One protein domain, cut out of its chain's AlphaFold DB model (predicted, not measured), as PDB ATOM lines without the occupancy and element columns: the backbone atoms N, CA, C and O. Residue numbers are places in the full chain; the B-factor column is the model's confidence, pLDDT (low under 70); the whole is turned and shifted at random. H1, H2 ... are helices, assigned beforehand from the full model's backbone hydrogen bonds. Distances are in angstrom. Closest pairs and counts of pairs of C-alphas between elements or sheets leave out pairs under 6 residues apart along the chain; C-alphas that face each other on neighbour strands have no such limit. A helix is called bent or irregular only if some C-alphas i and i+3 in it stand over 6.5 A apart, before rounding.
ATOM      1  N   SER A 499     252.656 296.469 361.013       73.85
ATOM      2  CA  SER A 499     253.104 297.565 360.150       73.85
ATOM      3  C   SER A 499     254.064 298.484 360.903       73.85
ATOM      4  O   SER A 499     253.699 299.020 361.951       73.85
ATOM      5  N   ALA A 500     255.265 298.698 360.356       76.28
ATOM      6  CA  ALA A 500     256.305 299.546 360.949       76.28
ATOM      7  C   ALA A 500     255.837 300.991 361.191       76.28
ATOM      8  O   ALA A 500     256.069 301.515 362.273       76.28
ATOM      9  N   ASP A 501     255.078 301.586 360.266       75.86
ATOM     10  CA  ASP A 501     254.567 302.964 360.403       75.86
ATOM     11  C   ASP A 501     253.729 303.185 361.670       75.86
ATOM     12  O   ASP A 501     253.854 304.202 362.356       75.86
ATOM     13  N   TRP A 502     252.890 302.204 362.022       75.40
ATOM     14  CA  TRP A 502     252.053 302.261 363.222       75.40
ATOM     15  C   TRP A 502     252.891 302.170 364.497       75.40
ATOM     16  O   TRP A 502     252.614 302.880 365.464       75.40
ATOM     17  N   ARG A 503     253.947 301.350 364.473       85.39
ATOM     18  CA  ARG A 503     254.896 301.209 365.581       85.39
ATOM     19  C   ARG A 503     255.762 302.450 365.739       85.39
ATOM     20  O   ARG A 503     255.893 302.941 366.852       85.39
ATOM     21  N   LEU A 504     256.282 302.996 364.639       78.47
ATOM     22  CA  LEU A 504     257.030 304.253 364.602       78.47
ATOM     23  C   LEU A 504     256.194 305.392 365.187       78.47
ATOM     24  O   LEU A 504     256.657 306.095 366.080       78.47
ATOM     25  N   SER A 505     254.944 305.537 364.737       76.31
ATOM     26  CA  SER A 505     254.023 306.548 365.258       76.31
ATOM     27  C   SER A 505     253.749 306.352 366.754       76.31
ATOM     28  O   SER A 505     253.779 307.321 367.513       76.31
ATOM     29  N   ALA A 506     253.550 305.108 367.204       75.94
ATOM     30  CA  ALA A 506     253.347 304.794 368.618       75.94
ATOM     31  C   ALA A 506     254.585 305.109 369.473       75.94
ATOM     32  O   ALA A 506     254.452 305.722 370.532       75.94
ATOM     33  N   VAL A 507     255.785 304.758 368.996       77.94
ATOM     34  CA  VAL A 507     257.062 305.075 369.652       77.94
ATOM     35  C   VAL A 507     257.274 306.585 369.708       77.94
ATOM     36  O   VAL A 507     257.554 307.113 370.777       77.94
ATOM     37  N   GLN A 508     257.061 307.311 368.608       77.36
ATOM     38  CA  GLN A 508     257.159 308.774 368.584       77.36
ATOM     39  C   GLN A 508     256.173 309.432 369.558       77.36
ATOM     40  O   GLN A 508     256.556 310.352 370.277       77.36
ATOM     41  N   LYS A 509     254.926 308.947 369.629       72.00
ATOM     42  CA  LYS A 509     253.903 309.447 370.563       72.00
ATOM     43  C   LYS A 509     254.291 309.163 372.023       72.00
ATOM     44  O   LYS A 509     254.152 310.038 372.872       72.00
ATOM     45  N   LEU A 510     254.836 307.980 372.318       70.30
ATOM     46  CA  LEU A 510     255.359 307.635 373.648       70.30
ATOM     47  C   LEU A 510     256.565 308.491 374.048       70.30
ATOM     48  O   LEU A 510     256.614 308.983 375.174       70.30
ATOM     49  N   LEU A 511     257.506 308.713 373.126       71.12
ATOM     50  CA  LEU A 511     258.664 309.586 373.336       71.12
ATOM     51  C   LEU A 511     258.242 311.053 373.536       71.12
ATOM     52  O   LEU A 511     258.802 311.742 374.384       71.12
ATOM     53  N   GLN A 512     257.217 311.533 372.821       67.72
ATOM     54  CA  GLN A 512     256.628 312.855 373.068       67.72
ATOM     55  C   GLN A 512     256.016 312.955 374.473       67.72
ATOM     56  O   GLN A 512     256.192 313.973 375.141       67.72
ATOM     57  N   ASN A 513     255.357 311.894 374.948       64.28
ATOM     58  CA  ASN A 513     254.759 311.853 376.284       64.28
ATOM     59  C   ASN A 513     255.808 311.825 377.414       64.28
ATOM     60  O   ASN A 513     255.534 312.341 378.496       64.28
ATOM     61  N   LEU A 514     257.011 311.287 377.174       61.14
ATOM     62  CA  LEU A 514     258.128 311.320 378.134       61.14
ATOM     63  C   LEU A 514     258.629 312.740 378.435       61.14
ATOM     64  O   LEU A 514     259.060 313.007 379.555       61.14
ATOM     65  N   ASN A 515     258.531 313.658 377.468       56.58
ATOM     66  CA  ASN A 515     258.940 315.055 377.643       56.58
ATOM     67  C   ASN A 515     257.964 315.872 378.511       56.58
ATOM     68  O   ASN A 515     258.248 317.026 378.842       56.58
ATOM     69  N   VAL A 516     256.813 315.307 378.896       53.18
ATOM     70  CA  VAL A 516     255.870 315.968 379.802       53.18
ATOM     71  C   VAL A 516     256.454 315.938 381.218       53.18
ATOM     72  O   VAL A 516     256.648 314.883 381.815       53.18
ATOM     73  N   THR A 517     256.728 317.127 381.762       48.68
ATOM     74  CA  THR A 517     257.577 317.403 382.943       48.68
ATOM     75  C   THR A 517     257.224 316.672 384.245       48.68
ATOM     76  O   THR A 517     258.016 316.690 385.185       48.68
ATOM     77  N   LYS A 518     256.076 315.991 384.324       48.21
ATOM     78  CA  LYS A 518     255.746 315.071 385.418       48.21
ATOM     79  C   LYS A 518     255.855 313.636 384.911       48.21
ATOM     80  O   LYS A 518     254.866 313.082 384.439       48.21
ATOM     81  N   LYS A 519     257.053 313.052 385.041       46.58
ATOM     82  CA  LYS A 519     257.331 311.629 384.787       46.58
ATOM     83  C   LYS A 519     256.307 310.766 385.546       46.58
ATOM     84  O   LYS A 519     256.466 310.536 386.741       46.58
ATOM     85  N   ARG A 520     255.225 310.325 384.892       49.51
ATOM     86  CA  ARG A 520     254.269 309.376 385.486       49.51
ATOM     87  C   ARG A 520     254.981 308.028 385.587       49.51
ATOM     88  O   ARG A 520     255.305 307.422 384.571       49.51
ATOM     89  N   GLU A 521     255.251 307.586 386.810       53.66
ATOM     90  CA  GLU A 521     256.116 306.443 387.136       53.66
ATOM     91  C   GLU A 521     255.745 305.152 386.381       53.66
ATOM     92  O   GLU A 521     256.619 304.441 385.890       53.66
ATOM     93  N   ARG A 522     254.446 304.887 386.185       51.33
ATOM     94  CA  ARG A 522     253.972 303.740 385.390       51.33
ATOM     95  C   ARG A 522     254.208 303.891 383.887       51.33
ATOM     96  O   ARG A 522     254.513 302.901 383.240       51.33
ATOM     97  N   SER A 523     254.123 305.098 383.324       53.85
ATOM     98  CA  SER A 523     254.453 305.337 381.910       53.85
ATOM     99  C   SER A 523     255.946 305.116 381.650       53.85
ATOM    100  O   SER A 523     256.306 304.568 380.613       53.85
ATOM    101  N   VAL A 524     256.802 305.485 382.615       57.42
ATOM    102  CA  VAL A 524     258.246 305.193 382.587       57.42
ATOM    103  C   VAL A 524     258.501 303.688 382.696       57.42
ATOM    104  O   VAL A 524     259.277 303.174 381.901       57.42
ATOM    105  N   LYS A 525     257.813 302.962 383.593       61.56
ATOM    106  CA  LYS A 525     257.898 301.488 383.673       61.56
ATOM    107  C   LYS A 525     257.454 300.800 382.381       61.56
ATOM    108  O   LYS A 525     258.166 299.945 381.874       61.56
ATOM    109  N   LEU A 526     256.331 301.225 381.800       59.28
ATOM    110  CA  LEU A 526     255.837 300.677 380.535       59.28
ATOM    111  C   LEU A 526     256.845 300.880 379.398       59.28
ATOM    112  O   LEU A 526     257.055 300.001 378.566       59.28
ATOM    113  N   LEU A 527     257.484 302.053 379.365       59.84
ATOM    114  CA  LEU A 527     258.571 302.341 378.438       59.84
ATOM    115  C   LEU A 527     259.804 301.490 378.733       59.84
ATOM    116  O   LEU A 527     260.343 300.937 377.786       59.84
ATOM    117  N   GLN A 528     260.211 301.319 379.993       62.07
ATOM    118  CA  GLN A 528     261.308 300.419 380.379       62.07
ATOM    119  C   GLN A 528     261.053 298.966 379.946       62.07
ATOM    120  O   GLN A 528     262.001 298.272 379.592       62.07
ATOM    121  N   GLU A 529     259.796 298.524 379.906       64.92
ATOM    122  CA  GLU A 529     259.413 297.194 379.417       64.92
ATOM    123  C   GLU A 529     259.335 297.116 377.883       64.92
ATOM    124  O   GLU A 529     259.739 296.117 377.293       64.92
ATOM    125  N   CYS A 530     258.856 298.165 377.206       68.28
ATOM    126  CA  CYS A 530     258.682 298.159 375.748       68.28
ATOM    127  C   CYS A 530     259.956 298.530 374.968       68.28
ATOM    128  O   CYS A 530     260.130 298.095 373.829       68.28
ATOM    129  N   LEU A 531     260.843 299.352 375.537       69.58
ATOM    130  CA  LEU A 531     262.085 299.791 374.892       69.58
ATOM    131  C   LEU A 531     263.019 298.633 374.523       69.58
ATOM    132  O   LEU A 531     263.508 298.671 373.400       69.58
ATOM    133  N   PRO A 532     263.260 297.613 375.372       68.99
ATOM    134  CA  PRO A 532     264.058 296.438 375.010       68.99
ATOM    135  C   PRO A 532     263.533 295.713 373.760       68.99
ATOM    136  O   PRO A 532     264.312 295.277 372.908       68.99
ATOM    137  N   ASP A 533     262.208 295.647 373.615       70.45
ATOM    138  CA  ASP A 533     261.552 295.008 372.473       70.45
ATOM    139  C   ASP A 533     261.601 295.895 371.219       70.45
ATOM    140  O   ASP A 533     261.659 295.382 370.102       70.45
ATOM    141  N   ARG A 534     261.551 297.229 371.367       83.40
ATOM    142  CA  ARG A 534     261.576 298.181 370.237       83.40
ATOM    143  C   ARG A 534     262.981 298.633 369.825       83.40
ATOM    144  O   ARG A 534     263.179 299.022 368.681       83.40
ATOM    145  N   ILE A 535     263.981 298.555 370.698       83.41
ATOM    146  CA  ILE A 535     265.379 298.777 370.304       83.41
ATOM    147  C   ILE A 535     265.866 297.641 369.393       83.41
ATOM    148  O   ILE A 535     266.711 297.873 368.538       83.41
ATOM    149  N   ASN A 536     265.279 296.443 369.523       77.50
ATOM    150  CA  ASN A 536     265.484 295.289 368.644       77.50
ATOM    151  C   ASN A 536     264.448 295.199 367.500       77.50
ATOM    152  O   ASN A 536     264.321 294.145 366.869       77.50
ATOM    153  N   ASP A 537     263.703 296.276 367.220       85.24
ATOM    154  CA  ASP A 537     262.668 296.306 366.176       85.24
ATOM    155  C   ASP A 537     263.248 295.998 364.780       85.24
ATOM    156  O   ASP A 537     264.447 296.130 364.537       85.24
ATOM    157  N   ASP A 538     262.405 295.515 363.867       81.43
ATOM    158  CA  ASP A 538     262.782 295.172 362.495       81.43
ATOM    159  C   ASP A 538     262.798 296.351 361.520       81.43
ATOM    160  O   ASP A 538     263.348 296.198 360.434       81.43
ATOM    161  N   SER A 539     262.288 297.526 361.903       85.26
ATOM    162  CA  SER A 539     262.461 298.765 361.135       85.26
ATOM    163  C   SER A 539     263.595 299.626 361.691       85.26
ATOM    164  O   SER A 539     263.573 300.063 362.848       85.26
ATOM    165  N   GLY A 540     264.557 299.955 360.823       83.74
ATOM    166  CA  GLY A 540     265.665 300.850 361.157       83.74
ATOM    167  C   GLY A 540     265.190 302.254 361.551       83.74
ATOM    168  O   GLY A 540     265.787 302.882 362.428       83.74
ATOM    169  N   ALA A 541     264.059 302.716 361.003       84.50
ATOM    170  CA  ALA A 541     263.456 303.992 361.375       84.50
ATOM    171  C   ALA A 541     263.024 304.015 362.855       84.50
ATOM    172  O   ALA A 541     263.366 304.959 363.573       84.50
ATOM    173  N   VAL A 542     262.372 302.949 363.339       85.70
ATOM    174  CA  VAL A 542     261.946 302.803 364.747       85.70
ATOM    175  C   VAL A 542     263.155 302.800 365.683       85.70
ATOM    176  O   VAL A 542     263.203 303.570 366.650       85.70
ATOM    177  N   VAL A 543     264.175 302.002 365.363       88.20
ATOM    178  CA  VAL A 543     265.402 301.919 366.169       88.20
ATOM    179  C   VAL A 543     266.148 303.256 366.176       88.20
ATOM    180  O   VAL A 543     266.583 303.716 367.231       88.20
ATOM    181  N   SER A 544     266.250 303.933 365.028       86.24
ATOM    182  CA  SER A 544     266.916 305.237 364.929       86.24
ATOM    183  C   SER A 544     266.225 306.317 365.770       86.24
ATOM    184  O   SER A 544     266.913 307.118 366.406       86.24
ATOM    185  N   THR A 545     264.885 306.308 365.847       86.20
ATOM    186  CA  THR A 545     264.145 307.230 366.720       86.20
ATOM    187  C   THR A 545     264.432 306.984 368.198       86.20
ATOM    188  O   THR A 545     264.605 307.948 368.940       86.20
ATOM    189  N   LEU A 546     264.569 305.728 368.629       86.69
ATOM    190  CA  LEU A 546     264.922 305.401 370.016       86.69
ATOM    191  C   LEU A 546     266.363 305.794 370.358       86.69
ATOM    192  O   LEU A 546     266.607 306.399 371.397       86.69
ATOM    193  N   LEU A 547     267.312 305.519 369.460       88.41
ATOM    194  CA  LEU A 547     268.728 305.872 369.635       88.41
ATOM    195  C   LEU A 547     269.015 307.378 369.495       88.41
ATOM    196  O   LEU A 547     270.163 307.799 369.598       88.41
ATOM    197  N   SER A 548     268.004 308.208 369.232       84.94
ATOM    198  CA  SER A 548     268.164 309.667 369.248       84.94
ATOM    199  C   SER A 548     268.222 310.247 370.670       84.94
ATOM    200  O   SER A 548     268.660 311.386 370.847       84.94
ATOM    201  N   LEU A 549     267.815 309.459 371.673       84.28
ATOM    202  CA  LEU A 549     267.850 309.829 373.084       84.28
ATOM    203  C   LEU A 549     269.291 309.966 373.619       84.28
ATOM    204  O   LEU A 549     270.220 309.339 373.102       84.28
ATOM    205  N   PRO A 550     269.513 310.756 374.684       85.55
ATOM    206  CA  PRO A 550     270.798 310.813 375.376       85.55
ATOM    207  C   PRO A 550     271.229 309.443 375.925       85.55
ATOM    208  O   PRO A 550     270.410 308.661 376.404       85.55
ATOM    209  N   THR A 551     272.540 309.160 375.922       85.54
ATOM    210  CA  THR A 551     273.089 307.887 376.437       85.54
ATOM    211  C   THR A 551     272.732 307.640 377.903       85.54
ATOM    212  O   THR A 551     272.527 306.498 378.292       85.54
ATOM    213  N   GLU A 552     272.667 308.704 378.705       84.44
ATOM    214  CA  GLU A 552     272.319 308.651 380.130       84.44
ATOM    215  C   GLU A 552     270.893 308.126 380.331       84.44
ATOM    216  O   GLU A 552     270.694 307.206 381.118       84.44
ATOM    217  N   GLU A 553     269.929 308.619 379.549       83.04
ATOM    218  CA  GLU A 553     268.529 308.179 379.611       83.04
ATOM    219  C   GLU A 553     268.363 306.742 379.105       83.04
ATOM    220  O   GLU A 553     267.668 305.936 379.721       83.04
ATOM    221  N   LEU A 554     269.036 306.387 378.006       83.95
ATOM    222  CA  LEU A 554     269.001 305.020 377.481       83.95
ATOM    223  C   LEU A 554     269.598 304.019 378.467       83.95
ATOM    224  O   LEU A 554     269.043 302.939 378.651       83.95
ATOM    225  N   ALA A 555     270.716 304.360 379.105       83.12
ATOM    226  CA  ALA A 555     271.346 303.481 380.075       83.12
ATOM    227  C   ALA A 555     270.581 303.417 381.405       83.12
ATOM    228  O   ALA A 555     270.588 302.362 382.035       83.12
ATOM    229  N   GLU A 556     269.899 304.494 381.813       79.47
ATOM    230  CA  GLU A 556     268.968 304.479 382.949       79.47
ATOM    231  C   GLU A 556     267.766 303.561 382.668       79.47
ATOM    232  O   GLU A 556     267.343 302.818 383.550       79.47
ATOM    233  N   MET A 557     267.240 303.560 381.434       77.11
ATOM    234  CA  MET A 557     266.067 302.755 381.078       77.11
ATOM    235  C   MET A 557     266.372 301.287 380.753       77.11
ATOM    236  O   MET A 557     265.609 300.415 381.156       77.11
ATOM    237  N   LEU A 558     267.451 300.998 380.020       79.75
ATOM    238  CA  LEU A 558     267.786 299.645 379.541       79.75
ATOM    239  C   LEU A 558     268.838 298.934 380.403       79.75
ATOM    240  O   LEU A 558     269.056 297.732 380.256       79.75
ATOM    241  N   GLY A 559     269.514 299.669 381.285       81.73
ATOM    242  CA  GLY A 559     270.712 299.206 381.972       81.73
ATOM    243  C   GLY A 559     271.946 299.234 381.055       81.73
ATOM    244  O   GLY A 559     271.860 298.899 379.870       81.73
ATOM    245  N   PRO A 560     273.133 299.590 381.573       84.88
ATOM    246  CA  PRO A 560     274.324 299.784 380.744       84.88
ATOM    247  C   PRO A 560     274.819 298.488 380.073       84.88
ATOM    248  O   PRO A 560     275.195 298.521 378.900       84.88
ATOM    249  N   LEU A 561     274.754 297.339 380.761       85.61
ATOM    250  CA  LEU A 561     275.192 296.042 380.225       85.61
ATOM    251  C   LEU A 561     274.248 295.493 379.127       85.61
ATOM    252  O   LEU A 561     274.744 295.179 378.042       85.61
ATOM    253  N   PRO A 562     272.916 295.390 379.338       82.87
ATOM    254  CA  PRO A 562     271.989 294.976 378.279       82.87
ATOM    255  C   PRO A 562     272.028 295.917 377.075       82.87
ATOM    256  O   PRO A 562     271.981 295.465 375.929       82.87
ATOM    257  N   LEU A 563     272.184 297.222 377.322       87.30
ATOM    258  CA  LEU A 563     272.368 298.210 376.267       87.30
ATOM    259  C   LEU A 563     273.642 297.926 375.459       87.30
ATOM    260  O   LEU A 563     273.575 297.900 374.235       87.30
ATOM    261  N   ALA A 564     274.778 297.637 376.101       87.91
ATOM    262  CA  ALA A 564     276.019 297.293 375.400       87.91
ATOM    263  C   ALA A 564     275.856 296.059 374.491       87.91
ATOM    264  O   ALA A 564     276.246 296.096 373.320       87.91
ATOM    265  N   GLN A 565     275.241 294.989 375.006       84.71
ATOM    266  CA  GLN A 565     274.968 293.762 374.247       84.71
ATOM    267  C   GLN A 565     274.055 294.030 373.046       84.71
ATOM    268  O   GLN A 565     274.341 293.599 371.925       84.71
ATOM    269  N   THR A 566     272.987 294.793 373.272       84.12
ATOM    270  CA  THR A 566     272.009 295.157 372.244       84.12
ATOM    271  C   THR A 566     272.643 296.025 371.165       84.12
ATOM    272  O   THR A 566     272.473 295.760 369.981       84.12
ATOM    273  N   LEU A 567     273.459 297.009 371.541       89.58
ATOM    274  CA  LEU A 567     274.184 297.850 370.590       89.58
ATOM    275  C   LEU A 567     275.184 297.042 369.753       89.58
ATOM    276  O   LEU A 567     275.277 297.266 368.548       89.58
ATOM    277  N   CYS A 568     275.878 296.063 370.346       86.91
ATOM    278  CA  CYS A 568     276.720 295.137 369.581       86.91
ATOM    279  C   CYS A 568     275.883 294.351 368.561       86.91
ATOM    280  O   CYS A 568     276.259 294.257 367.392       86.91
ATOM    281  N   HIS A 569     274.722 293.833 368.975       82.58
ATOM    282  CA  HIS A 569     273.797 293.135 368.084       82.58
ATOM    283  C   HIS A 569     273.280 294.035 366.951       82.58
ATOM    284  O   HIS A 569     273.283 293.622 365.790       82.58
ATOM    285  N   LEU A 570     272.909 295.281 367.253       85.41
ATOM    286  CA  LEU A 570     272.436 296.253 366.270       85.41
ATOM    287  C   LEU A 570     273.508 296.623 365.249       85.41
ATOM    288  O   LEU A 570     273.195 296.722 364.066       85.41
ATOM    289  N   LEU A 571     274.772 296.754 365.660       84.98
ATOM    290  CA  LEU A 571     275.880 296.945 364.720       84.98
ATOM    291  C   LEU A 571     276.008 295.750 363.766       84.98
ATOM    292  O   LEU A 571     276.104 295.935 362.550       84.98
ATOM    293  N   TYR A 572     275.925 294.522 364.289       78.05
ATOM    294  CA  TYR A 572     275.932 293.318 363.453       78.05
ATOM    295  C   TYR A 572     274.701 293.207 362.545       78.05
ATOM    296  O   TYR A 572     274.786 292.605 361.470       78.05
ATOM    297  N   ARG A 573     273.545 293.722 362.974       79.49
ATOM    298  CA  ARG A 573     272.289 293.691 362.218       79.49
ATOM    299  C   ARG A 573     272.273 294.722 361.097       79.49
ATOM    300  O   ARG A 573     272.034 294.349 359.948       79.49
ATOM    301  N   ALA A 574     272.625 295.968 361.408       76.58
ATOM    302  CA  ALA A 574     272.763 297.048 360.436       76.58
ATOM    303  C   ALA A 574     273.771 296.682 359.334       76.58
ATOM    304  O   ALA A 574     273.566 296.998 358.166       76.58
ATOM    305  N   GLN A 575     274.826 295.933 359.679       72.12
ATOM    306  CA  GLN A 575     275.766 295.398 358.696       72.12
ATOM    307  C   GLN A 575     275.132 294.358 357.752       72.12
ATOM    308  O   GLN A 575     275.485 294.313 356.573       72.12
ATOM    309  N   SER A 576     274.241 293.494 358.252       68.57
ATOM    310  CA  SER A 576     273.650 292.416 357.448       68.57
ATOM    311  C   SER A 576     272.483 292.857 356.571       68.57
ATOM    312  O   SER A 576     272.376 292.360 355.455       68.57
ATOM    313  N   GLU A 577     271.615 293.750 357.049       71.67
ATOM    314  CA  GLU A 577     270.376 294.082 356.327       71.67
ATOM    315  C   GLU A 577     270.606 295.076 355.171       71.67
ATOM    316  O   GLU A 577     269.844 295.052 354.212       71.67
ATOM    317  N   LYS A 578     271.685 295.881 355.200       66.01
ATOM    318  CA  LYS A 578     272.076 296.880 354.167       66.01
ATOM    319  C   LYS A 578     270.961 297.864 353.729       66.01
ATOM    320  O   LYS A 578     271.169 298.606 352.772       66.01
ATOM    321  N   ASP A 579     269.827 297.905 354.425       72.78
ATOM    322  CA  ASP A 579     268.686 298.771 354.112       72.78
ATOM    323  C   ASP A 579     268.995 300.252 354.389       72.78
ATOM    324  O   ASP A 579     269.740 300.576 355.324       72.78
ATOM    325  N   GLU A 580     268.410 301.168 353.612       73.57
ATOM    326  CA  GLU A 580     268.626 302.610 353.804       73.57
ATOM    327  C   GLU A 580     268.123 303.084 355.177       73.57
ATOM    328  O   GLU A 580     268.752 303.946 355.796       73.57
ATOM    329  N   GLU A 581     267.071 302.451 355.712       80.52
ATOM    330  CA  GLU A 581     266.529 302.739 357.048       80.52
ATOM    331  C   GLU A 581     267.527 302.491 358.191       80.52
ATOM    332  O   GLU A 581     267.415 303.111 359.248       80.52
ATOM    333  N   TRP A 582     268.513 301.605 358.006       84.68
ATOM    334  CA  TRP A 582     269.493 301.252 359.041       84.68
ATOM    335  C   TRP A 582     270.751 302.129 359.018       84.68
ATOM    336  O   TRP A 582     271.510 302.143 359.990       84.68
ATOM    337  N   GLN A 583     270.985 302.902 357.954       83.97
ATOM    338  CA  GLN A 583     272.151 303.792 357.861       83.97
ATOM    339  C   GLN A 583     272.256 304.817 359.014       83.97
ATOM    340  O   GLN A 583     273.368 305.028 359.514       83.97
ATOM    341  N   PRO A 584     271.154 305.433 359.501       85.45
ATOM    342  CA  PRO A 584     271.191 306.360 360.634       85.45
ATOM    343  C   PRO A 584     271.538 305.683 361.968       85.45
ATOM    344  O   PRO A 584     272.075 306.337 362.863       85.45
ATOM    345  N   VAL A 585     271.259 304.382 362.104       89.70
ATOM    346  CA  VAL A 585     271.453 303.611 363.343       89.70
ATOM    347  C   VAL A 585     272.938 303.451 363.670       89.70
ATOM    348  O   VAL A 585     273.323 303.604 364.825       89.70
ATOM    349  N   VAL A 586     273.792 303.204 362.669       89.27
ATOM    350  CA  VAL A 586     275.228 302.908 362.858       89.27
ATOM    351  C   VAL A 586     275.974 303.985 363.668       89.27
ATOM    352  O   VAL A 586     276.558 303.646 364.699       89.27
ATOM    353  N   PRO A 587     275.980 305.279 363.284       89.82
ATOM    354  CA  PRO A 587     276.698 306.302 364.046       89.82
ATOM    355  C   PRO A 587     276.110 306.548 365.444       89.82
ATOM    356  O   PRO A 587     276.871 306.863 366.360       89.82
ATOM    357  N   LEU A 588     274.793 306.395 365.628       92.14
ATOM    358  CA  LEU A 588     274.151 306.520 366.942       92.14
ATOM    359  C   LEU A 588     274.554 305.357 367.854       92.14
ATOM    360  O   LEU A 588     275.001 305.574 368.979       92.14
ATOM    361  N   ALA A 589     274.491 304.128 367.339       91.50
ATOM    362  CA  ALA A 589     274.843 302.935 368.089       91.50
ATOM    363  C   ALA A 589     276.309 302.951 368.541       91.50
ATOM    364  O   ALA A 589     276.588 302.660 369.702       91.50
ATOM    365  N   VAL A 590     277.237 303.364 367.664       91.06
ATOM    366  CA  VAL A 590     278.653 303.524 368.034       91.06
ATOM    367  C   VAL A 590     278.817 304.572 369.129       91.06
ATOM    368  O   VAL A 590     279.469 304.282 370.124       91.06
ATOM    369  N   ARG A 591     278.185 305.748 369.005       91.95
ATOM    370  CA  ARG A 591     278.268 306.814 370.020       91.95
ATOM    371  C   ARG A 591     277.872 306.321 371.410       91.95
ATOM    372  O   ARG A 591     278.549 306.643 372.385       91.95
ATOM    373  N   HIS A 592     276.775 305.573 371.501       92.37
ATOM    374  CA  HIS A 592     276.329 305.013 372.772       92.37
ATOM    375  C   HIS A 592     277.264 303.906 373.252       92.37
ATOM    376  O   HIS A 592     277.710 303.965 374.397       92.37
ATOM    377  N   LEU A 593     277.624 302.952 372.387       91.18
ATOM    378  CA  LEU A 593     278.444 301.796 372.750       91.18
ATOM    379  C   LEU A 593     279.825 302.204 373.268       91.18
ATOM    380  O   LEU A 593     280.307 301.625 374.234       91.18
ATOM    381  N   THR A 594     280.448 303.210 372.651       89.85
ATOM    382  CA  THR A 594     281.821 303.629 372.958       89.85
ATOM    383  C   THR A 594     281.925 304.663 374.079       89.85
ATOM    384  O   THR A 594     283.026 305.081 374.430       89.85
ATOM    385  N   SER A 595     280.795 305.101 374.636       89.55
ATOM    386  CA  SER A 595     280.770 305.951 375.831       89.55
ATOM    387  C   SER A 595     281.372 305.224 377.035       89.55
ATOM    388  O   SER A 595     281.224 304.001 377.161       89.55
ATOM    389  N   ALA A 596     282.010 305.952 377.955       85.10
ATOM    390  CA  ALA A 596     282.537 305.359 379.186       85.10
ATOM    391  C   ALA A 596     281.468 304.600 379.997       85.10
ATOM    392  O   ALA A 596     281.763 303.558 380.580       85.10
ATOM    393  N   LEU A 597     280.220 305.087 379.996       86.27
ATOM    394  CA  LEU A 597     279.120 304.519 380.777       86.27
ATOM    395  C   LEU A 597     278.676 303.134 380.272       86.27
ATOM    396  O   LEU A 597     278.413 302.243 381.076       86.27
ATOM    397  N   VAL A 598     278.640 302.924 378.953       88.54
ATOM    398  CA  VAL A 598     278.177 301.663 378.345       88.54
ATOM    399  C   VAL A 598     279.338 300.689 378.151       88.54
ATOM    400  O   VAL A 598     279.308 299.582 378.693       88.54
ATOM    401  N   SER A 599     280.414 301.116 377.478       83.64
ATOM    402  CA  SER A 599     281.623 300.292 377.296       83.64
ATOM    403  C   SER A 599     282.293 299.913 378.621       83.64
ATOM    404  O   SER A 599     283.046 298.943 378.694       83.64
ATOM    405  N   GLY A 600     282.042 300.683 379.687       82.62
ATOM    406  CA  GLY A 600     282.418 300.407 381.073       82.62
ATOM    407  C   GLY A 600     281.955 299.046 381.584       82.62
ATOM    408  O   GLY A 600     282.670 298.406 382.348       82.62
ATOM    409  N   SER A 601     280.776 298.622 381.135       83.80
ATOM    410  CA  SER A 601     279.991 297.548 381.745       83.80
ATOM    411  C   SER A 601     280.041 296.207 381.009       83.80
ATOM    412  O   SER A 601     279.456 295.248 381.500       83.80
ATOM    413  N   TYR A 602     280.723 296.118 379.861       85.85
ATOM    414  CA  TYR A 602     280.743 294.917 379.019       85.85
ATOM    415  C   TYR A 602     282.163 294.471 378.653       85.85
ATOM    416  O   TYR A 602     283.124 295.226 378.818       85.85
ATOM    417  N   ASP A 603     282.291 293.231 378.174       84.85
ATOM    418  CA  ASP A 603     283.573 292.633 377.808       84.85
ATOM    419  C   ASP A 603     284.229 293.418 376.666       84.85
ATOM    420  O   ASP A 603     283.726 293.476 375.537       84.85
ATOM    421  N   THR A 604     285.382 294.009 376.971       83.56
ATOM    422  CA  THR A 604     286.169 294.826 376.049       83.56
ATOM    423  C   THR A 604     286.475 294.092 374.739       83.56
ATOM    424  O   THR A 604     286.450 294.714 373.676       83.56
ATOM    425  N   ASN A 605     286.706 292.775 374.785       85.17
ATOM    426  CA  ASN A 605     287.024 291.959 373.612       85.17
ATOM    427  C   ASN A 605     285.810 291.774 372.692       85.17
ATOM    428  O   ASN A 605     285.943 291.788 371.467       85.17
ATOM    429  N   LEU A 606     284.613 291.632 373.266       84.36
ATOM    430  CA  LEU A 606     283.378 291.471 372.496       84.36
ATOM    431  C   LEU A 606     282.925 292.795 371.877       84.36
ATOM    432  O   LEU A 606     282.477 292.814 370.729       84.36
ATOM    433  N   VAL A 607     283.107 293.906 372.600       85.13
ATOM    434  CA  VAL A 607     282.916 295.258 372.052       85.13
ATOM    435  C   VAL A 607     283.880 295.495 370.887       85.13
ATOM    436  O   VAL A 607     283.457 295.959 369.829       85.13
ATOM    437  N   LEU A 608     285.153 295.110 371.036       85.10
ATOM    438  CA  LEU A 608     286.140 295.191 369.958       85.10
ATOM    439  C   LEU A 608     285.697 294.375 368.733       85.10
ATOM    440  O   LEU A 608     285.686 294.914 367.629       85.10
ATOM    441  N   LEU A 609     285.259 293.123 368.916       83.49
ATOM    442  CA  LEU A 609     284.742 292.273 367.832       83.49
ATOM    443  C   LEU A 609     283.534 292.890 367.107       83.49
ATOM    444  O   LEU A 609     283.454 292.794 365.881       83.49
ATOM    445  N   ALA A 610     282.623 293.549 367.830       82.55
ATOM    446  CA  ALA A 610     281.460 294.215 367.237       82.55
ATOM    447  C   ALA A 610     281.828 295.467 366.427       82.55
ATOM    448  O   ALA A 610     281.150 295.804 365.457       82.55
ATOM    449  N   LEU A 611     282.923 296.132 366.798       87.20
ATOM    450  CA  LEU A 611     283.445 297.326 366.132       87.20
ATOM    451  C   LEU A 611     284.426 297.011 364.991       87.20
ATOM    452  O   LEU A 611     284.716 297.889 364.174       87.20
ATOM    453  N   MET A 612     284.901 295.766 364.876       85.51
ATOM    454  CA  MET A 612     285.813 295.328 363.811       85.51
ATOM    455  C   MET A 612     285.367 295.664 362.379       85.51
ATOM    456  O   MET A 612     286.236 296.039 361.597       85.51
ATOM    457  N   PRO A 613     284.075 295.625 361.998       80.61
ATOM    458  CA  PRO A 613     283.645 296.068 360.670       80.61
ATOM    459  C   PRO A 613     284.012 297.521 360.330       80.61
ATOM    460  O   PRO A 613     284.156 297.849 359.156       80.61
ATOM    461  N   LEU A 614     284.136 298.393 361.338       82.07
ATOM    462  CA  LEU A 614     284.527 299.797 361.170       82.07
ATOM    463  C   LEU A 614     286.049 299.964 361.194       82.07
ATOM    464  O   LEU A 614     286.577 300.786 360.451       82.07
ATOM    465  N   LEU A 615     286.734 299.183 362.033       84.30
ATOM    466  CA  LEU A 615     288.194 299.202 362.197       84.30
ATOM    467  C   LEU A 615     288.938 298.491 361.056       84.30
ATOM    468  O   LEU A 615     290.054 298.859 360.704       84.30
ATOM    469  N   PHE A 616     288.321 297.465 360.471       80.75
ATOM    470  CA  PHE A 616     288.851 296.697 359.352       80.75
ATOM    471  C   PHE A 616     287.751 296.433 358.307       80.75
ATOM    472  O   PHE A 616     287.256 295.311 358.164       80.75
ATOM    473  N   PRO A 617     287.326 297.470 357.568       72.75
ATOM    474  CA  PRO A 617     286.209 297.355 356.641       72.75
ATOM    475  C   PRO A 617     286.544 296.499 355.414       72.75
ATOM    476  O   PRO A 617     287.608 296.620 354.802       72.75
ATOM    477  N   GLY A 618     285.603 295.629 355.032       66.00
ATOM    478  CA  GLY A 618     285.722 294.778 353.842       66.00
ATOM    479  C   GLY A 618     285.529 295.530 352.517       66.00
ATOM    480  O   GLY A 618     286.221 295.233 351.542       66.00
ATOM    481  N   GLU A 619     284.636 296.525 352.498       69.35
ATOM    482  CA  GLU A 619     284.273 297.376 351.349       69.35
ATOM    483  C   GLU A 619     284.629 298.852 351.632       69.35
ATOM    484  O   GLU A 619     285.100 299.188 352.721       69.35
ATOM    485  N   ALA A 620     284.431 299.750 350.658       71.01
ATOM    486  CA  ALA A 620     284.570 301.182 350.912       71.01
ATOM    487  C   ALA A 620     283.554 301.627 351.973       71.01
ATOM    488  O   ALA A 620     282.363 301.356 351.825       71.01
ATOM    489  N   LEU A 621     284.025 302.293 353.036       78.33
ATOM    490  CA  LEU A 621     283.126 302.834 354.053       78.33
ATOM    491  C   LEU A 621     282.158 303.824 353.400       78.33
ATOM    492  O   LEU A 621     282.579 304.651 352.598       78.33
ATOM    493  N   ALA A 622     280.882 303.769 353.764       82.42
ATOM    494  CA  ALA A 622     279.931 304.831 353.453       82.42
ATOM    495  C   ALA A 622     280.161 306.047 354.371       82.42
ATOM    496  O   ALA A 622     280.744 305.917 355.451       82.42
ATOM    497  N   GLU A 623     279.667 307.232 353.995       82.15
ATOM    498  CA  GLU A 623     279.880 308.473 354.762       82.15
ATOM    499  C   GLU A 623     279.444 308.344 356.237       82.15
ATOM    500  O   GLU A 623     280.159 308.771 357.149       82.15
ATOM    501  N   HIS A 624     278.317 307.674 356.498       82.46
ATOM    502  CA  HIS A 624     277.829 307.418 357.856       82.46
ATOM    503  C   HIS A 624     278.731 306.453 358.651       82.46
ATOM    504  O   HIS A 624     278.874 306.613 359.863       82.46
ATOM    505  N   GLN A 625     279.389 305.494 357.990       85.61
ATOM    506  CA  GLN A 625     280.335 304.578 358.637       85.61
ATOM    507  C   GLN A 625     281.678 305.263 358.910       85.61
ATOM    508  O   GLN A 625     282.259 305.063 359.971       85.61
ATOM    509  N   HIS A 626     282.148 306.133 358.007       86.40
ATOM    510  CA  HIS A 626     283.319 306.981 358.265       86.40
ATOM    511  C   HIS A 626     283.070 307.932 359.437       86.40
ATOM    512  O   HIS A 626     283.944 308.122 360.283       86.40
ATOM    513  N   LYS A 627     281.853 308.480 359.542       86.08
ATOM    514  CA  LYS A 627     281.416 309.253 360.708       86.08
ATOM    515  C   LYS A 627     281.443 308.407 361.984       86.08
ATOM    516  O   LYS A 627     281.967 308.869 362.992       86.08
ATOM    517  N   ALA A 628     280.934 307.176 361.938       88.94
ATOM    518  CA  ALA A 628     280.964 306.252 363.071       88.94
ATOM    519  C   ALA A 628     282.400 305.885 363.497       88.94
ATOM    520  O   ALA A 628     282.713 305.924 364.683       88.94
ATOM    521  N   LEU A 629     283.302 305.631 362.543       87.85
ATOM    522  CA  LEU A 629     284.724 305.384 362.804       87.85
ATOM    523  C   LEU A 629     285.395 306.579 363.501       87.85
ATOM    524  O   LEU A 629     286.176 306.397 364.431       87.85
ATOM    525  N   ARG A 630     285.055 307.813 363.106       87.69
ATOM    526  CA  ARG A 630     285.537 309.019 363.798       87.69
ATOM    527  C   ARG A 630     284.983 309.151 365.213       87.69
ATOM    528  O   ARG A 630     285.721 309.557 366.103       87.69
ATOM    529  N   ILE A 631     283.711 308.803 365.423       88.38
ATOM    530  CA  ILE A 631     283.107 308.777 366.764       88.38
ATOM    531  C   ILE A 631     283.863 307.782 367.649       88.38
ATOM    532  O   ILE A 631     284.242 308.142 368.757       88.38
ATOM    533  N   LEU A 632     284.150 306.578 367.142       88.65
ATOM    534  CA  LEU A 632     284.919 305.556 367.855       88.65
ATOM    535  C   LEU A 632     286.314 306.054 368.246       88.65
ATOM    536  O   LEU A 632     286.684 305.968 369.412       88.65
ATOM    537  N   LEU A 633     287.080 306.605 367.302       86.14
ATOM    538  CA  LEU A 633     288.451 307.056 367.570       86.14
ATOM    539  C   LEU A 633     288.525 308.313 368.453       86.14
ATOM    540  O   LEU A 633     289.561 308.578 369.051       86.14
ATOM    541  N   GLY A 634     287.437 309.080 368.550       84.32
ATOM    542  CA  GLY A 634     287.306 310.200 369.485       84.32
ATOM    543  C   GLY A 634     286.667 309.832 370.829       84.32
ATOM    544  O   GLY A 634     286.456 310.722 371.648       84.32
ATOM    545  N   SER A 635     286.306 308.565 371.039       86.79
ATOM    546  CA  SER A 635     285.580 308.111 372.229       86.79
ATOM    547  C   SER A 635     286.493 307.657 373.367       86.79
ATOM    548  O   SER A 635     287.666 307.333 373.168       86.79
ATOM    549  N   ASP A 636     285.905 307.517 374.555       83.74
ATOM    550  CA  ASP A 636     286.592 307.004 375.743       83.74
ATOM    551  C   ASP A 636     287.073 305.551 375.578       83.74
ATOM    552  O   ASP A 636     288.012 305.134 376.256       83.74
ATOM    553  N   PHE A 637     286.483 304.771 374.661       86.96
ATOM    554  CA  PHE A 637     286.856 303.370 374.426       86.96
ATOM    555  C   PHE A 637     288.318 303.203 373.988       86.96
ATOM    556  O   PHE A 637     288.954 302.208 374.334       86.96
ATOM    557  N   VAL A 638     288.883 304.196 373.296       83.35
ATOM    558  CA  VAL A 638     290.289 304.184 372.852       83.35
ATOM    559  C   VAL A 638     291.259 304.052 374.031       83.35
ATOM    560  O   VAL A 638     292.300 303.414 373.901       83.35
ATOM    561  N   SER A 639     290.898 304.564 375.213       78.13
ATOM    562  CA  SER A 639     291.710 304.412 376.428       78.13
ATOM    563  C   SER A 639     291.790 302.965 376.936       78.13
ATOM    564  O   SER A 639     292.766 302.598 377.587       78.13
ATOM    565  N   LYS A 640     290.787 302.131 376.624       78.25
ATOM    566  CA  LYS A 640     290.726 300.719 377.033       78.25
ATOM    567  C   LYS A 640     291.433 299.776 376.067       78.25
ATOM    568  O   LYS A 640     291.813 298.680 376.468       78.25
ATOM    569  N   VAL A 641     291.583 300.177 374.807       80.94
ATOM    570  CA  VAL A 641     292.243 299.390 373.760       80.94
ATOM    571  C   VAL A 641     293.378 300.244 373.179       80.94
ATOM    572  O   VAL A 641     293.190 300.883 372.143       80.94
ATOM    573  N   PRO A 642     294.553 300.285 373.844       74.56
ATOM    574  CA  PRO A 642     295.580 301.304 373.608       74.56
ATOM    575  C   PRO A 642     296.060 301.387 372.159       74.56
ATOM    576  O   PRO A 642     296.326 302.475 371.656       74.56
ATOM    577  N   PHE A 643     296.113 300.250 371.460       79.36
ATOM    578  CA  PHE A 643     296.563 300.210 370.069       79.36
ATOM    579  C   PHE A 643     295.639 301.002 369.121       79.36
ATOM    580  O   PHE A 643     296.089 301.488 368.087       79.36
ATOM    581  N   LEU A 644     294.360 301.207 369.472       81.50
ATOM    582  CA  LEU A 644     293.449 302.041 368.680       81.50
ATOM    583  C   LEU A 644     293.848 303.522 368.692       81.50
ATOM    584  O   LEU A 644     293.510 304.237 367.752       81.50
ATOM    585  N   ALA A 645     294.584 303.990 369.708       78.88
ATOM    586  CA  ALA A 645     295.043 305.378 369.782       78.88
ATOM    587  C   ALA A 645     296.077 305.710 368.695       78.88
ATOM    588  O   ALA A 645     296.216 306.865 368.292       78.88
ATOM    589  N   GLU A 646     296.795 304.700 368.202       80.72
ATOM    590  CA  GLU A 646     297.784 304.867 367.138       80.72
ATOM    591  C   GLU A 646     297.124 304.996 365.761       80.72
ATOM    592  O   GLU A 646     297.737 305.536 364.840       80.72
ATOM    593  N   LEU A 647     295.866 304.560 365.615       83.12
ATOM    594  CA  LEU A 647     295.137 304.517 364.350       83.12
ATOM    595  C   LEU A 647     294.740 305.916 363.857       83.12
ATOM    596  O   LEU A 647     293.842 306.568 364.387       83.12
ATOM    597  N   LYS A 648     295.383 306.371 362.775       78.20
ATOM    598  CA  LYS A 648     295.114 307.676 362.153       78.20
ATOM    599  C   LYS A 648     294.060 307.551 361.053       78.20
ATOM    600  O   LYS A 648     294.209 306.758 360.126       78.20
ATOM    601  N   VAL A 649     293.007 308.366 361.138       82.54
ATOM    602  CA  VAL A 649     291.914 308.441 360.153       82.54
ATOM    603  C   VAL A 649     291.738 309.882 359.680       82.54
ATOM    604  O   VAL A 649     291.846 310.822 360.463       82.54
ATOM    605  N   SER A 650     291.478 310.068 358.385       80.57
ATOM    606  CA  SER A 650     291.284 311.384 357.774       80.57
ATOM    607  C   SER A 650     289.994 312.077 358.248       80.57
ATOM    608  O   SER A 650     288.929 311.467 358.365       80.57
ATOM    609  N   ASN A 651     290.072 313.395 358.476       78.22
ATOM    610  CA  ASN A 651     288.939 314.215 358.937       78.22
ATOM    611  C   ASN A 651     287.860 314.453 357.871       78.22
ATOM    612  O   ASN A 651     286.762 314.891 358.207       78.22
ATOM    613  N   LYS A 652     288.141 314.216 356.589       80.63
ATOM    614  CA  LYS A 652     287.164 314.341 355.499       80.63
ATOM    615  C   LYS A 652     286.956 312.978 354.859       80.63
ATOM    616  O   LYS A 652     287.921 312.259 354.625       80.63
ATOM    617  N   PHE A 653     285.697 312.634 354.583       80.90
ATOM    618  CA  PHE A 653     285.340 311.357 353.957       80.90
ATOM    619  C   PHE A 653     285.989 311.192 352.575       80.90
ATOM    620  O   PHE A 653     286.471 310.113 352.255       80.90
ATOM    621  N   SER A 654     286.103 312.288 351.811       80.10
ATOM    622  CA  SER A 654     286.767 312.329 350.499       80.10
ATOM    623  C   SER A 654     288.224 311.861 350.510       80.10
ATOM    624  O   SER A 654     288.712 311.391 349.489       80.10
ATOM    625  N   ASP A 655     288.909 311.989 351.649       80.84
ATOM    626  CA  ASP A 655     290.346 311.733 351.773       80.84
ATOM    627  C   ASP A 655     290.618 310.342 352.381       80.84
ATOM    628  O   ASP A 655     291.760 309.991 352.663       80.84
ATOM    629  N   PHE A 656     289.575 309.561 352.690       80.65
ATOM    630  CA  PHE A 656     289.708 308.276 353.372       80.65
ATOM    631  C   PHE A 656     290.042 307.141 352.398       80.65
ATOM    632  O   PHE A 656     289.189 306.673 351.643       80.65
ATOM    633  N   ASN A 657     291.282 306.654 352.459       80.95
ATOM    634  CA  ASN A 657     291.720 305.485 351.705       80.95
ATOM    635  C   ASN A 657     291.623 304.209 352.556       80.95
ATOM    636  O   ASN A 657     292.398 303.980 353.486       80.95
ATOM    637  N   VAL A 658     290.680 303.339 352.196       78.00
ATOM    638  CA  VAL A 658     290.410 302.067 352.888       78.00
ATOM    639  C   VAL A 658     291.595 301.095 352.803       78.00
ATOM    640  O   VAL A 658     291.803 300.286 353.707       78.00
ATOM    641  N   GLY A 659     292.372 301.137 351.715       75.26
ATOM    642  CA  GLY A 659     293.562 300.298 351.551       75.26
ATOM    643  C   GLY A 659     294.660 300.665 352.547       75.26
ATOM    644  O   GLY A 659     295.160 299.797 353.257       75.26
ATOM    645  N   GLU A 660     294.970 301.959 352.653       79.42
ATOM    646  CA  GLU A 660     295.967 302.480 353.600       79.42
ATOM    647  C   GLU A 660     295.544 302.248 355.053       79.42
ATOM    648  O   GLU A 660     296.357 301.829 355.872       79.42
ATOM    649  N   HIS A 661     294.259 302.439 355.364       82.29
ATOM    650  CA  HIS A 661     293.727 302.207 356.706       82.29
ATOM    651  C   HIS A 661     293.868 300.748 357.155       82.29
ATOM    652  O   HIS A 661     294.328 300.481 358.265       82.29
ATOM    653  N   ARG A 662     293.519 299.793 356.280       78.56
ATOM    654  CA  ARG A 662     293.669 298.359 356.566       78.56
ATOM    655  C   ARG A 662     295.123 297.977 356.804       78.56
ATOM    656  O   ARG A 662     295.403 297.230 357.737       78.56
ATOM    657  N   GLN A 663     296.031 298.498 355.980       75.51
ATOM    658  CA  GLN A 663     297.457 298.235 356.140       75.51
ATOM    659  C   GLN A 663     297.959 298.771 357.484       75.51
ATOM    660  O   GLN A 663     298.562 298.034 358.254       75.51
ATOM    661  N   HIS A 664     297.591 300.007 357.816       80.38
ATOM    662  CA  HIS A 664     297.951 300.637 359.079       80.38
ATOM    663  C   HIS A 664     297.401 299.879 360.302       80.38
ATOM    664  O   HIS A 664     298.104 299.712 361.293       80.38
ATOM    665  N   PHE A 665     296.169 299.363 360.230       81.74
ATOM    666  CA  PHE A 665     295.584 298.530 361.287       81.74
ATOM    667  C   PHE A 665     296.375 297.228 361.501       81.74
ATOM    668  O   PHE A 665     296.675 296.858 362.636       81.74
ATOM    669  N   LEU A 666     296.744 296.545 360.411       72.93
ATOM    670  CA  LEU A 666     297.550 295.322 360.477       72.93
ATOM    671  C   LEU A 666     298.959 295.587 361.022       72.93
ATOM    672  O   LEU A 666     299.463 294.767 361.792       72.93
ATOM    673  N   ASP A 667     299.568 296.715 360.650       73.15
ATOM    674  CA  ASP A 667     300.897 297.117 361.115       73.15
ATOM    675  C   ASP A 667     300.896 297.374 362.634       73.15
ATOM    676  O   ASP A 667     301.775 296.872 363.336       73.15
ATOM    677  N   ILE A 668     299.860 298.042 363.160       77.21
ATOM    678  CA  ILE A 668     299.699 298.318 364.599       77.21
ATOM    679  C   ILE A 668     299.521 297.031 365.420       77.21
ATOM    680  O   ILE A 668     300.147 296.853 366.469       77.21
ATOM    681  N   ILE A 669     298.664 296.112 364.960       73.32
ATOM    682  CA  ILE A 669     298.457 294.835 365.660       73.32
ATOM    683  C   ILE A 669     299.742 293.999 365.647       73.32
ATOM    684  O   ILE A 669     300.038 293.298 366.611       73.32
ATOM    685  N   ALA A 670     300.527 294.072 364.572       65.73
ATOM    686  CA  ALA A 670     301.794 293.357 364.489       65.73
ATOM    687  C   ALA A 670     302.894 293.955 365.393       65.73
ATOM    688  O   ALA A 670     303.791 293.218 365.804       65.73
ATOM    689  N   SER A 671     302.856 295.256 365.712       68.27
ATOM    690  CA  SER A 671     303.863 295.909 366.564       68.27
ATOM    691  C   SER A 671     303.647 295.727 368.073       68.27
ATOM    692  O   SER A 671     304.601 295.862 368.839       68.27
ATOM    693  N   SER A 672     302.447 295.366 368.530       64.50
ATOM    694  CA  SER A 672     302.068 295.304 369.956       64.50
ATOM    695  C   SER A 672     302.480 294.003 370.685       64.50
ATOM    696  O   SER A 672     301.780 293.501 371.560       64.50
ATOM    697  N   ASN A 673     303.661 293.457 370.369       55.85
ATOM    698  CA  ASN A 673     304.093 292.089 370.710       55.85
ATOM    699  C   ASN A 673     304.123 291.689 372.206       55.85
ATOM    700  O   ASN A 673     304.081 290.491 372.489       55.85
TER     701      ASN A 673
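This is residues 499 to 673 of the 2096 residues of the protein "HEAT repeat-containing protein 1 homolog" of Drosophila melanogaster (UniProt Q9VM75). Look first for a chain wound in stacked turns: an elongated slab in which H1, H3, H6 and H9 form one row of helices running the same way, and H2, H5 and H8 run opposite ways to them in a looser second row, with H2 shifted toward one end. The short helices H4, H7, H10 and H11 follow one another along one long border of the slab, H12 closes the far end, and at the near end residues 515 to 522 stick out. The printed part has 175 residues with twelve named helices, H1 to H12 in that order, and no named strand, and its class is all helix. The whole is compact, with a radius of gyration of the C-alphas of 17.3 A and spans of 54 by 30 by 24 A.

Begin at H5, residues 560 to 577, the longest helix. H6, residues 585 to 593, touches it as a helical hairpin at a shallow tilt of 25 degrees, opposite ways; the closest C-alphas, of Leu 567 and Ala 589, are 5.7 A apart. H9, residues 623 to 633, touches H6 at a shallow tilt of 7 degrees, the same way, with the C-alphas of Pro 587 and Ala 628 closest at 4.4 A. H8, residues 604 to 615, touches H5 with residues 607 to 611 alone, at a shallow tilt of 29 degrees, the same way; the closest C-alphas are those of Cys 568 and Ala 610, 5.4 A. Toward the other end, H3, residues 540 to 546, touches H6 at a tilt of 38 degrees, only just steep, with the C-alphas of Ser 544 and Val 585 closest at 5.1 A. H1, residues 500 to 514, touches H3 at a shallow tilt of 8 degrees, the same way; the C-alphas of Leu 504 and Val 542 are closest at 5.1 A. H2, residues 521 to 535, touches H3 with residues 531 to 535 alone, a helical hairpin whose closest C-alphas, of Ile 535 and Val 543, are 5.2 A apart. H4, residues 551 to 558, touches H2 about perpendicular at 84 degrees, with the C-alphas of Gln 528 and Met 557 closest at 5.3 A. H7, residues 596 to 599, touches H5, with the C-alphas of Pro 560 and Val 598 closest at 4.9 A. H10, residues 636 to 639, only just touches H7, with 3 pairs of C-alphas within 8 A, the closest those of Ala 596 and Asp 636 at 5.6 A. H11, residues 642 to 646, and H10 touch only at the corner, only just, with the C-alphas of Val 638 and Leu 644 closest at 5.7 A. H12, residues 658 to 671, only just touches H11, with the C-alphas of Phe 643 and Ile 668 closest at 6.6 A, and is apart from H9. In H1, H3, H4, H5, H6, H9 and H12 every O i to N i+4 pair is within hydrogen-bond range; H2 has 9 of 11, H8 6 of 8, and H11 0 of 1 but 2 of 2 O i to N i+3 pairs, while H7 and H10 are too short for an i+4 pair.

Find C-alpha 560 at (274.324, 299.784, 380.744); from there H5 runs 25.4 A to C-alpha 577. H1 begins at (256.305, 299.546, 360.949) and measures 20.9 A, H2 20.7 A, H9 15.5 A and H8 14.7 A. H8 is irregular: C-alphas 610 and 613 are 7.2 A apart. H12, 20.1 A long, ends at C-alpha 671, (303.863, 295.909, 366.564).

The C-alphas of Lys 518 and Asn 673, the two farthest apart, are 55.5 A from each other. The printed part has no cut, and its one long link joins H11 to H12 through 11 residues. The mean pLDDT of the printed part is 78.7; look for values under 70 at residues 512 to 532, 576, 578, 618 to 619 and 670 to 673.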